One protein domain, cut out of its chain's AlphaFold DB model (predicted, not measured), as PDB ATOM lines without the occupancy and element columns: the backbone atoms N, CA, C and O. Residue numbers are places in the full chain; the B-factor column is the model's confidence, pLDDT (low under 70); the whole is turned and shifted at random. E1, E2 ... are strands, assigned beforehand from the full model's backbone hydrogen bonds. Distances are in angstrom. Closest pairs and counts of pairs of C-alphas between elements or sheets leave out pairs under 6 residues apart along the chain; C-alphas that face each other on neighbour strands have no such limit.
ATOM      1  N   GLU A  14     -38.190  41.835  -3.442       93.19
ATOM      2  CA  GLU A  14     -39.486  41.514  -4.029       93.19
ATOM      3  C   GLU A  14     -40.601  41.759  -3.022       93.19
ATOM      4  O   GLU A  14     -40.415  41.637  -1.811       93.19
ATOM      5  N   ALA A  15     -41.771  42.099  -3.550       95.31
ATOM      6  CA  ALA A  15     -43.014  42.118  -2.806       95.31
ATOM      7  C   ALA A  15     -44.012  41.219  -3.539       95.31
ATOM      8  O   ALA A  15     -44.169  41.333  -4.756       95.31
ATOM      9  N   ALA A  16     -44.683  40.337  -2.808       94.56
ATOM     10  CA  ALA A  16     -45.779  39.519  -3.307       94.56
ATOM     11  C   ALA A  16     -47.081  39.969  -2.641       94.56
ATOM     12  O   ALA A  16     -47.086  40.307  -1.460       94.56
ATOM     13  N   ARG A  17     -48.180  39.999  -3.400       93.19
ATOM     14  CA  ARG A  17     -49.504  40.318  -2.855       93.19
ATOM     15  C   ARG A  17     -49.973  39.171  -1.955       93.19
ATOM     16  O   ARG A  17     -49.905  38.021  -2.383       93.19
ATOM     17  N   ASP A  18     -50.484  39.496  -0.772       94.38
ATOM     18  CA  ASP A  18     -51.097  38.555   0.171       94.38
ATOM     19  C   ASP A  18     -52.405  39.156   0.710       94.38
ATOM     20  O   ASP A  18     -52.405  39.974   1.627       94.38
ATOM     21  N   GLY A  19     -53.528  38.846   0.054       95.50
ATOM     22  CA  GLY A  19     -54.818  39.482   0.342       95.50
ATOM     23  C   GLY A  19     -54.773  41.003   0.149       95.50
ATOM     24  O   GLY A  19     -54.557  41.491  -0.967       95.50
ATOM     25  N   ASP A  20     -54.969  41.749   1.236       95.06
ATOM     26  CA  ASP A  20     -54.878  43.216   1.267       95.06
ATOM     27  C   ASP A  20     -53.476  43.735   1.635       95.06
ATOM     28  O   ASP A  20     -53.214  44.933   1.527       95.06
ATOM     29  N   ASP A  21     -52.561  42.834   1.992       94.25
ATOM     30  CA  ASP A  21     -51.192  43.119   2.407       94.25
ATOM     31  C   ASP A  21     -50.160  42.710   1.334       94.25
ATOM     32  O   ASP A  21     -50.473  42.220   0.240       94.25
ATOM     33  N   TYR A  22     -48.885  42.942   1.659       94.81
ATOM     34  CA  TYR A  22     -47.737  42.487   0.884       94.81
ATOM     35  C   TYR A  22     -46.758  41.719   1.769       94.81
ATOM     36  O   TYR A  22     -46.349  42.208   2.824       94.81
ATOM     37  N   LEU A  23     -46.311  40.559   1.289       95.25
ATOM     38  CA  LEU A  23     -45.156  39.859   1.838       95.25
ATOM     39  C   LEU A  23     -43.896  40.369   1.139       95.25
ATOM     40  O   LEU A  23     -43.775  40.278  -0.085       95.25
ATOM     41  N   ILE A  24     -42.960  40.905   1.915       95.62
ATOM     42  CA  ILE A  24     -41.737  41.525   1.405       95.62
ATOM     43  C   ILE A  24     -40.537  40.641   1.737       95.62
ATOM     44  O   ILE A  24     -40.344  40.254   2.885       95.62
ATOM     45  N   SER A  25     -39.706  40.380   0.730       95.31
ATOM     46  CA  SER A  25     -38.396  39.749   0.880       95.31
ATOM     47  C   SER A  25     -37.333  40.717   0.378       95.31
ATOM     48  O   SER A  25     -37.277  41.034  -0.815       95.31
ATOM     49  N   ALA A  26     -36.510  41.241   1.283       94.56
ATOM     50  CA  ALA A  26     -35.500  42.230   0.945       94.56
ATOM     51  C   ALA A  26     -34.243  42.056   1.794       94.56
ATOM     52  O   ALA A  26     -34.307  41.678   2.949       94.56
ATOM     53  N   GLU A  27     -33.096  42.399   1.216       94.25
ATOM     54  CA  GLU A  27     -31.833  42.491   1.940       94.25
ATOM     55  C   GLU A  27     -31.156  43.798   1.517       94.25
ATOM     56  O   GLU A  27     -30.983  44.071   0.319       94.25
ATOM     57  N   LYS A  28     -30.826  44.661   2.478       93.62
ATOM     58  CA  LYS A  28     -30.230  45.981   2.232       93.62
ATOM     59  C   LYS A  28     -28.978  46.134   3.082       93.62
ATOM     60  O   LYS A  28     -29.065  45.947   4.280       93.62
ATOM     61  N   SER A  29     -27.831  46.480   2.492       92.25
ATOM     62  CA  SER A  29     -26.549  46.443   3.228       92.25
ATOM     63  C   SER A  29     -26.213  47.708   4.020       92.25
ATOM     64  O   SER A  29     -25.490  47.618   5.003       92.25
ATOM     65  N   PHE A  30     -26.690  48.874   3.577       93.56
ATOM     66  CA  PHE A  30     -26.300  50.184   4.119       93.56
ATOM     67  C   PHE A  30     -27.529  51.023   4.462       93.56
ATOM     68  O   PHE A  30     -27.769  52.077   3.870       93.56
ATOM     69  N   THR A  31     -28.356  50.524   5.375       95.81
ATOM     70  CA  THR A  31     -29.571  51.227   5.779       95.81
ATOM     71  C   THR A  31     -29.254  52.142   6.951       95.81
ATOM     72  O   THR A  31     -28.960  51.678   8.047       95.81
ATOM     73  N   THR A  32     -29.311  53.455   6.734       96.25
ATOM     74  CA  THR A  32     -29.157  54.438   7.813       96.25
ATOM     75  C   THR A  32     -30.197  54.208   8.908       96.25
ATOM     76  O   THR A  32     -31.367  53.957   8.608       96.25
ATOM     77  N   SER A  33     -29.784  54.310  10.174       97.19
ATOM     78  CA  SER A  33     -30.638  54.041  11.338       97.19
ATOM     79  C   SER A  33     -31.208  52.615  11.357       97.19
ATOM     80  O   SER A  33     -32.355  52.391  11.764       97.19
ATOM     81  N   ALA A  34     -30.430  51.626  10.908       97.06
ATOM     82  CA  ALA A  34     -30.841  50.225  10.932       97.06
ATOM     83  C   ALA A  34     -31.185  49.760  12.355       97.06
ATOM     84  O   ALA A  34     -30.419  49.958  13.299       97.06
ATOM     85  N   GLY A  35     -32.373  49.172  12.514       96.06
ATOM     86  CA  GLY A  35     -32.922  48.744  13.803       96.06
ATOM     87  C   GLY A  35     -33.290  49.886  14.758       96.06
ATOM     88  O   GLY A  35     -33.525  49.629  15.939       96.06
ATOM     89  N   LYS A  36     -33.287  51.143  14.290       96.44
ATOM     90  CA  LYS A  36     -33.595  52.340  15.094       96.44
ATOM     91  C   LYS A  36     -34.734  53.186  14.530       96.44
ATOM     92  O   LYS A  36     -35.364  53.902  15.299       96.44
ATOM     93  N   ALA A  37     -34.969  53.150  13.219       97.88
ATOM     94  CA  ALA A  37     -36.003  53.963  12.589       97.88
ATOM     95  C   ALA A  37     -37.410  53.429  12.902       97.88
ATOM     96  O   ALA A  37     -37.635  52.221  12.866       97.88
ATOM     97  N   ASP A  38     -38.367  54.330  13.143       98.19
ATOM     98  CA  ASP A  38     -39.784  53.957  13.250       98.19
ATOM     99  C   ASP A  38     -40.374  53.552  11.891       98.19
ATOM    100  O   ASP A  38     -41.299  52.750  11.843       98.19
ATOM    101  N   TYR A  39     -39.828  54.070  10.787       98.19
ATOM    102  CA  TYR A  39     -40.263  53.728   9.436       98.19
ATOM    103  C   TYR A  39     -39.088  53.623   8.467       98.19
ATOM    104  O   TYR A  39     -38.138  54.406   8.528       98.19
ATOM    105  N   TYR A  40     -39.212  52.701   7.516       97.88
ATOM    106  CA  TYR A  40     -38.315  52.554   6.376       97.88
ATOM    107  C   TYR A  40     -39.060  52.817   5.071       97.88
ATOM    108  O   TYR A  40     -40.158  52.308   4.859       97.88
ATOM    109  N   VAL A  41     -38.430  53.566   4.163       97.12
ATOM    110  CA  VAL A  41     -38.854  53.622   2.761       97.12
ATOM    111  C   VAL A  41     -38.117  52.519   2.017       97.12
ATOM    112  O   VAL A  41     -36.903  52.593   1.819       97.12
ATOM    113  N   LEU A  42     -38.842  51.471   1.634       95.25
ATOM    114  CA  LEU A  42     -38.266  50.273   1.049       95.25
ATOM    115  C   LEU A  42     -38.599  50.159  -0.432       95.25
ATOM    116  O   LEU A  42     -39.758  50.095  -0.831       95.25
ATOM    117  N   GLN A  43     -37.548  50.066  -1.236       93.94
ATOM    118  CA  GLN A  43     -37.642  49.821  -2.665       93.94
ATOM    119  C   GLN A  43     -37.636  48.319  -2.977       93.94
ATOM    120  O   GLN A  43     -36.714  47.595  -2.566       93.94
ATOM    121  N   THR A  44     -38.600  47.873  -3.778       94.31
ATOM    122  CA  THR A  44     -38.646  46.521  -4.350       94.31
ATOM    123  C   THR A  44     -38.895  46.569  -5.850       94.31
ATOM    124  O   THR A  44     -39.354  47.570  -6.405       94.31
ATOM    125  N   ARG A  45     -38.639  45.445  -6.518       92.81
ATOM    126  CA  ARG A  45     -39.251  45.165  -7.813       92.81
ATOM    127  C   ARG A  45     -40.769  45.093  -7.631       92.81
ATOM    128  O   ARG A  45     -41.242  44.484  -6.666       92.81
ATOM    129  N   THR A  46     -41.523  45.718  -8.530       92.19
ATOM    130  CA  THR A  46     -42.989  45.632  -8.529       92.19
ATOM    131  C   THR A  46     -43.419  44.171  -8.728       92.19
ATOM    132  O   THR A  46     -42.856  43.497  -9.597       92.19
ATOM    133  N   PRO A  47     -44.400  43.648  -7.968       88.38
ATOM    134  CA  PRO A  47     -44.948  42.318  -8.225       88.38
ATOM    135  C   PRO A  47     -45.396  42.179  -9.690       88.38
ATOM    136  O   PRO A  47     -46.188  42.980 -10.182       88.38
ATOM    137  N   GLY A  48     -44.866  41.181 -10.405       87.94
ATOM    138  CA  GLY A  48     -45.148  40.981 -11.834       87.94
ATOM    139  C   GLY A  48     -44.414  41.932 -12.795       87.94
ATOM    140  O   GLY A  48     -44.787  42.008 -13.965       87.94
ATOM    141  N   ALA A  49     -43.385  42.644 -12.323       90.44
ATOM    142  CA  ALA A  49     -42.518  43.496 -13.138       90.44
ATOM    143  C   ALA A  49     -42.036  42.802 -14.421       90.44
ATOM    144  O   ALA A  49     -41.551  41.665 -14.388       90.44
ATOM    145  N   LYS A  50     -42.109  43.524 -15.542       90.50
ATOM    146  CA  LYS A  50     -41.638  43.067 -16.858       90.50
ATOM    147  C   LYS A  50     -40.260  43.632 -17.190       90.50
ATOM    148  O   LYS A  50     -39.523  43.023 -17.961       90.50
ATOM    149  N   GLY A  51     -39.916  44.778 -16.605       88.88
ATOM    150  CA  GLY A  51     -38.617  45.424 -16.747       88.88
ATOM    151  C   GLY A  51     -37.922  45.652 -15.402       88.88
ATOM    152  O   GLY A  51     -38.567  45.674 -14.354       88.88
ATOM    153  N   PRO A  52     -36.594  45.866 -15.406       85.81
ATOM    154  CA  PRO A  52     -35.845  46.150 -14.186       85.81
ATOM    155  C   PRO A  52     -36.220  47.501 -13.565       85.81
ATOM    156  O   PRO A  52     -35.943  47.711 -12.399       85.81
ATOM    157  N   THR A  53     -36.837  48.416 -14.313       89.94
ATOM    158  CA  THR A  53     -37.259  49.739 -13.830       89.94
ATOM    159  C   THR A  53     -38.663  49.756 -13.226       89.94
ATOM    160  O   THR A  53     -39.074  50.788 -12.702       89.94
ATOM    161  N   ASP A  54     -39.397  48.642 -13.281       93.06
ATOM    162  CA  ASP A  54     -40.717  48.522 -12.662       93.06
ATOM    163  C   ASP A  54     -40.534  48.348 -11.150       93.06
ATOM    164  O   ASP A  54     -40.276  47.251 -10.642       93.06
ATOM    165  N   ILE A  55     -40.611  49.467 -10.437       93.25
ATOM    166  CA  ILE A  55     -40.229  49.580  -9.031       93.25
ATOM    167  C   ILE A  55     -41.421  50.063  -8.215       93.25
ATOM    168  O   ILE A  55     -42.148  50.964  -8.630       93.25
ATOM    169  N   THR A  56     -41.582  49.495  -7.024       94.50
ATOM    170  CA  THR A  56     -42.541  49.961  -6.020       94.50
ATOM    171  C   THR A  56     -41.786  50.395  -4.769       94.50
ATOM    172  O   THR A  56     -40.788  49.781  -4.386       94.50
ATOM    173  N   PHE A  57     -42.268  51.465  -4.137       95.50
ATOM    174  CA  PHE A  57     -41.795  51.916  -2.836       95.50
ATOM    175  C   PHE A  57     -42.867  51.658  -1.784       95.50
ATOM    176  O   PHE A  57     -44.033  51.998  -1.978       95.50
ATOM    177  N   PHE A  58     -42.445  51.089  -0.662       96.25
ATOM    178  CA  PHE A  58     -43.274  50.847   0.508       96.25
ATOM    179  C   PHE A  58     -42.811  51.736   1.654       96.25
ATOM    180  O   PHE A  58     -41.614  51.969   1.812       96.25
ATOM    181  N   ILE A  59     -43.752  52.184   2.480       97.62
ATOM    182  CA  ILE A  59     -43.445  52.666   3.826       97.62
ATOM    183  C   ILE A  59     -43.694  51.486   4.759       97.62
ATOM    184  O   ILE A  59     -44.810  50.976   4.829       97.62
ATOM    185  N   VAL A  60     -42.645  51.027   5.432       97.38
ATOM    186  CA  VAL A  60     -42.684  49.862   6.318       97.38
ATOM    187  C   VAL A  60     -42.466  50.335   7.748       97.38
ATOM    188  O   VAL A  60     -41.494  51.039   8.011       97.38
ATOM    189  N   ASP A  61     -43.357  49.951   8.661       97.81
ATOM    190  CA  ASP A  61     -43.162  50.145  10.102       97.81
ATOM    191  C   ASP A  61     -41.928  49.350  10.558       97.81
ATOM    192  O   ASP A  61     -41.874  48.126  10.411       97.81
ATOM    193  N   GLY A  62     -40.932  50.048  11.104       97.44
ATOM    194  CA  GLY A  62     -39.650  49.484  11.526       97.44
ATOM    195  C   GLY A  62     -39.741  48.532  12.720       97.44
ATOM    196  O   GLY A  62     -38.760  47.855  13.025       97.44
ATOM    197  N   LYS A  63     -40.902  48.450  13.384       96.38
ATOM    198  CA  LYS A  63     -41.172  47.534  14.505       96.38
ATOM    199  C   LYS A  63     -41.919  46.270  14.072       96.38
ATOM    200  O   LYS A  63     -42.221  45.431  14.923       96.38
ATOM    201  N   ARG A  64     -42.229  46.108  12.776       96.44
ATOM    202  CA  ARG A  64     -42.857  44.885  12.251       96.44
ATOM    203  C   ARG A  64     -41.968  43.658  12.527       96.44
ATOM    204  O   ARG A  64     -40.759  43.714  12.292       96.44
ATOM    205  N   PRO A  65     -42.550  42.527  12.972       95.69
ATOM    206  CA  PRO A  65     -41.825  41.267  13.083       95.69
ATOM    207  C   PRO A  65     -41.200  40.850  11.748       95.69
ATOM    208  O   PRO A  65     -41.802  41.046  10.695       95.69
ATOM    209  N   GLY A  66     -40.013  40.246  11.807       95.12
ATOM    210  CA  GLY A  66     -39.271  39.787  10.629       95.12
ATOM    211  C   GLY A  66     -38.211  40.765  10.120       95.12
ATOM    212  O   GLY A  66     -37.358  40.337   9.353       95.12
ATOM    213  N   ILE A  67     -38.217  42.020  10.588       96.81
ATOM    214  CA  ILE A  67     -37.147  42.985  10.313       96.81
ATOM    215  C   ILE A  67     -35.980  42.718  11.260       96.81
ATOM    216  O   ILE A  67     -36.114  42.827  12.482       96.81
ATOM    217  N   GLU A  68     -34.814  42.425  10.699       97.25
ATOM    218  CA  GLU A  68     -33.597  42.203  11.469       97.25
ATOM    219  C   GLU A  68     -32.465  43.103  10.993       97.25
ATOM    220  O   GLU A  68     -32.044  43.056   9.838       97.25
ATOM    221  N   ALA A  69     -31.932  43.906  11.915       96.62
ATOM    222  CA  ALA A  69     -30.778  44.754  11.662       96.62
ATOM    223  C   ALA A  69     -29.476  44.049  12.060       96.62
ATOM    224  O   ALA A  69     -29.350  43.515  13.164       96.62
ATOM    225  N   GLY A  70     -28.479  44.095  11.180       95.75
ATOM    226  CA  GLY A  70     -27.126  43.650  11.489       95.75
ATOM    227  C   GLY A  70     -26.259  44.757  12.085       95.75
ATOM    228  O   GLY A  70     -26.612  45.939  12.131       95.75
ATOM    229  N   ARG A  71     -25.073  44.360  12.549       94.69
ATOM    230  CA  ARG A  71     -24.099  45.272  13.155       94.69
ATOM    231  C   ARG A  71     -23.518  46.233  12.110       94.69
ATOM    232  O   ARG A  71     -23.145  45.816  11.019       94.69
ATOM    233  N   TRP A  72     -23.378  47.506  12.488       95.81
ATOM    234  CA  TRP A  72     -22.590  48.488  11.742       95.81
ATOM    235  C   TRP A  72     -21.143  48.475  12.240       95.81
ATOM    236  O   TRP A  72     -20.880  48.861  13.381       95.81
ATOM    237  N   ASP A  73     -20.223  48.005  11.400       94.38
ATOM    238  CA  ASP A  73     -18.785  47.992  11.668       94.38
ATOM    239  C   ASP A  73     -18.043  48.496  10.427       94.38
ATOM    240  O   ASP A  73     -17.924  47.798   9.421       94.38
ATOM    241  N   ALA A  74     -17.645  49.762  10.464       93.94
ATOM    242  CA  ALA A  74     -17.063  50.468   9.333       93.94
ATOM    243  C   ALA A  74     -15.999  51.453   9.813       93.94
ATOM    244  O   ALA A  74     -15.881  51.720  11.004       93.94
ATOM    245  N   LEU A  75     -15.259  52.041   8.873       96.94
ATOM    246  CA  LEU A  75     -14.187  52.997   9.172       96.94
ATOM    247  C   LEU A  75     -14.683  54.299   9.838       96.94
ATOM    248  O   LEU A  75     -13.898  55.011  10.458       96.94
ATOM    249  N   GLY A  76     -15.964  54.646   9.679       94.31
ATOM    250  CA  GLY A  76     -16.530  55.896  10.182       94.31
ATOM    251  C   GLY A  76     -18.058  55.900  10.208       94.31
ATOM    252  O   GLY A  76     -18.699  54.854  10.117       94.31
ATOM    253  N   VAL A  77     -18.646  57.095  10.360       94.75
ATOM    254  CA  VAL A  77     -20.105  57.330  10.482       94.75
ATOM    255  C   VAL A  77     -20.797  56.453  11.542       94.75
ATOM    256  O   VAL A  77     -21.958  56.072  11.404       94.75
ATOM    257  N   HIS A  78     -20.105  56.156  12.647       92.75
ATOM    258  CA  HIS A  78     -20.627  55.292  13.714       92.75
ATOM    259  C   HIS A  78     -21.930  55.803  14.351       92.75
ATOM    260  O   HIS A  78     -22.742  54.993  14.781       92.75
ATOM    261  N   GLY A  79     -22.170  57.120  14.359       94.12
ATOM    262  CA  GLY A  79     -23.386  57.710  14.934       94.12
ATOM    263  C   GLY A  79     -24.678  57.456  14.145       94.12
ATOM    264  O   GLY A  79     -25.757  57.735  14.652       94.12
ATOM    265  N   ASN A  80     -24.588  56.941  12.916       94.06
ATOM    266  CA  ASN A  80     -25.738  56.726  12.034       94.06
ATOM    267  C   ASN A  80     -26.335  55.308  12.167       94.06
ATOM    268  O   ASN A  80     -27.529  55.137  11.934       94.06
ATOM    269  N   HIS A  81     -25.534  54.302  12.545       94.75
ATOM    270  CA  HIS A  81     -25.910  52.885  12.435       94.75
ATOM    271  C   HIS A  81     -26.356  52.485  11.007       94.75
ATOM    272  O   HIS A  81     -27.471  52.003  10.817       94.75
ATOM    273  N   SER A  82     -25.478  52.633  10.002       96.06
ATOM    274  CA  SER A  82     -25.735  52.246   8.594       96.06
ATOM    275  C   SER A  82     -25.676  50.731   8.354       96.06
ATOM    276  O   SER A  82     -25.081  50.267   7.385       96.06
ATOM    277  N   GLY A  83     -26.218  49.945   9.278       95.81
ATOM    278  CA  GLY A  83     -26.139  48.490   9.237       95.81
ATOM    279  C   GLY A  83     -26.980  47.871   8.116       95.81
ATOM    280  O   GLY A  83     -27.844  48.532   7.525       95.81
ATOM    281  N   PRO A  84     -26.762  46.578   7.839       96.00
ATOM    282  CA  PRO A  84     -27.643  45.838   6.959       96.00
ATOM    283  C   PRO A  84     -29.009  45.597   7.622       96.00
ATOM    284  O   PRO A  84     -29.102  45.539   8.849       96.00
ATOM    285  N   ILE A  85     -30.056  45.424   6.817       96.25
ATOM    286  CA  ILE A  85     -31.387  44.961   7.233       96.25
ATOM    287  C   ILE A  85     -31.834  43.824   6.313       96.25
ATOM    288  O   ILE A  85     -31.611  43.902   5.098       96.25
ATOM    289  N   ARG A  86     -32.490  42.818   6.890       94.69
ATOM    290  CA  ARG A  86     -33.288  41.807   6.187       94.69
ATOM    291  C   ARG A  86     -34.726  41.795   6.693       94.69
ATOM    292  O   ARG A  86     -34.902  42.164   7.875       94.69
TER     293      ARG A  86
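This is residues 14 to 86 of the 86 residues of the protein "Acyl-CoA_dh_M domain-containing protein" of Sorangium cellulosum So0157-2 (UniProt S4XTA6). With little regular structure, the model shows two small two-stranded hairpins set crosswise, E3 with E4 and E1 with E2, and a long unnamed stretch, residues 62 to 86, that runs out to Leu 75 and folds back. The 73 printed residues hold strands E1, E2, E3, E4 in chain order, 24 residues, all strand, in two antiparallel sheets. The whole is only just loose, close to compact, with radius of gyration of the C-alphas 13.5 A, and only just flat, spanning 39 by 26 by 14 A.

E3, residues 39 to 45, and E4, residues 55 to 61, form an antiparallel hairpin at 153 degrees; N 42 and O 58 are 2.8 A apart, within hydrogen-bond range. E1, residues 14 to 18, and E2, residues 21 to 25, form another at 151 degrees, with N 16 and O 23 within hydrogen-bond range at 2.9 A. The closest C-alphas of E1 and E3, Glu 14 and Thr 44, are 5.1 A apart. E1 and E4 are near each other; E2 and E4 are apart.

E3 spans 19.3 A and E4 19.4 A, ending at C-alpha 61 (-43.162, 50.145, 10.102). E1 spans 12.7 A from C-alpha 14 (-39.486, 41.514, -4.029), and E2 13.3 A.

The farthest C-alphas, Gly 19 and Leu 75, are 43.7 A apart. The link E2 to E3 is long. The printed part has no cut, and no printed residue is under 70 in pLDDT.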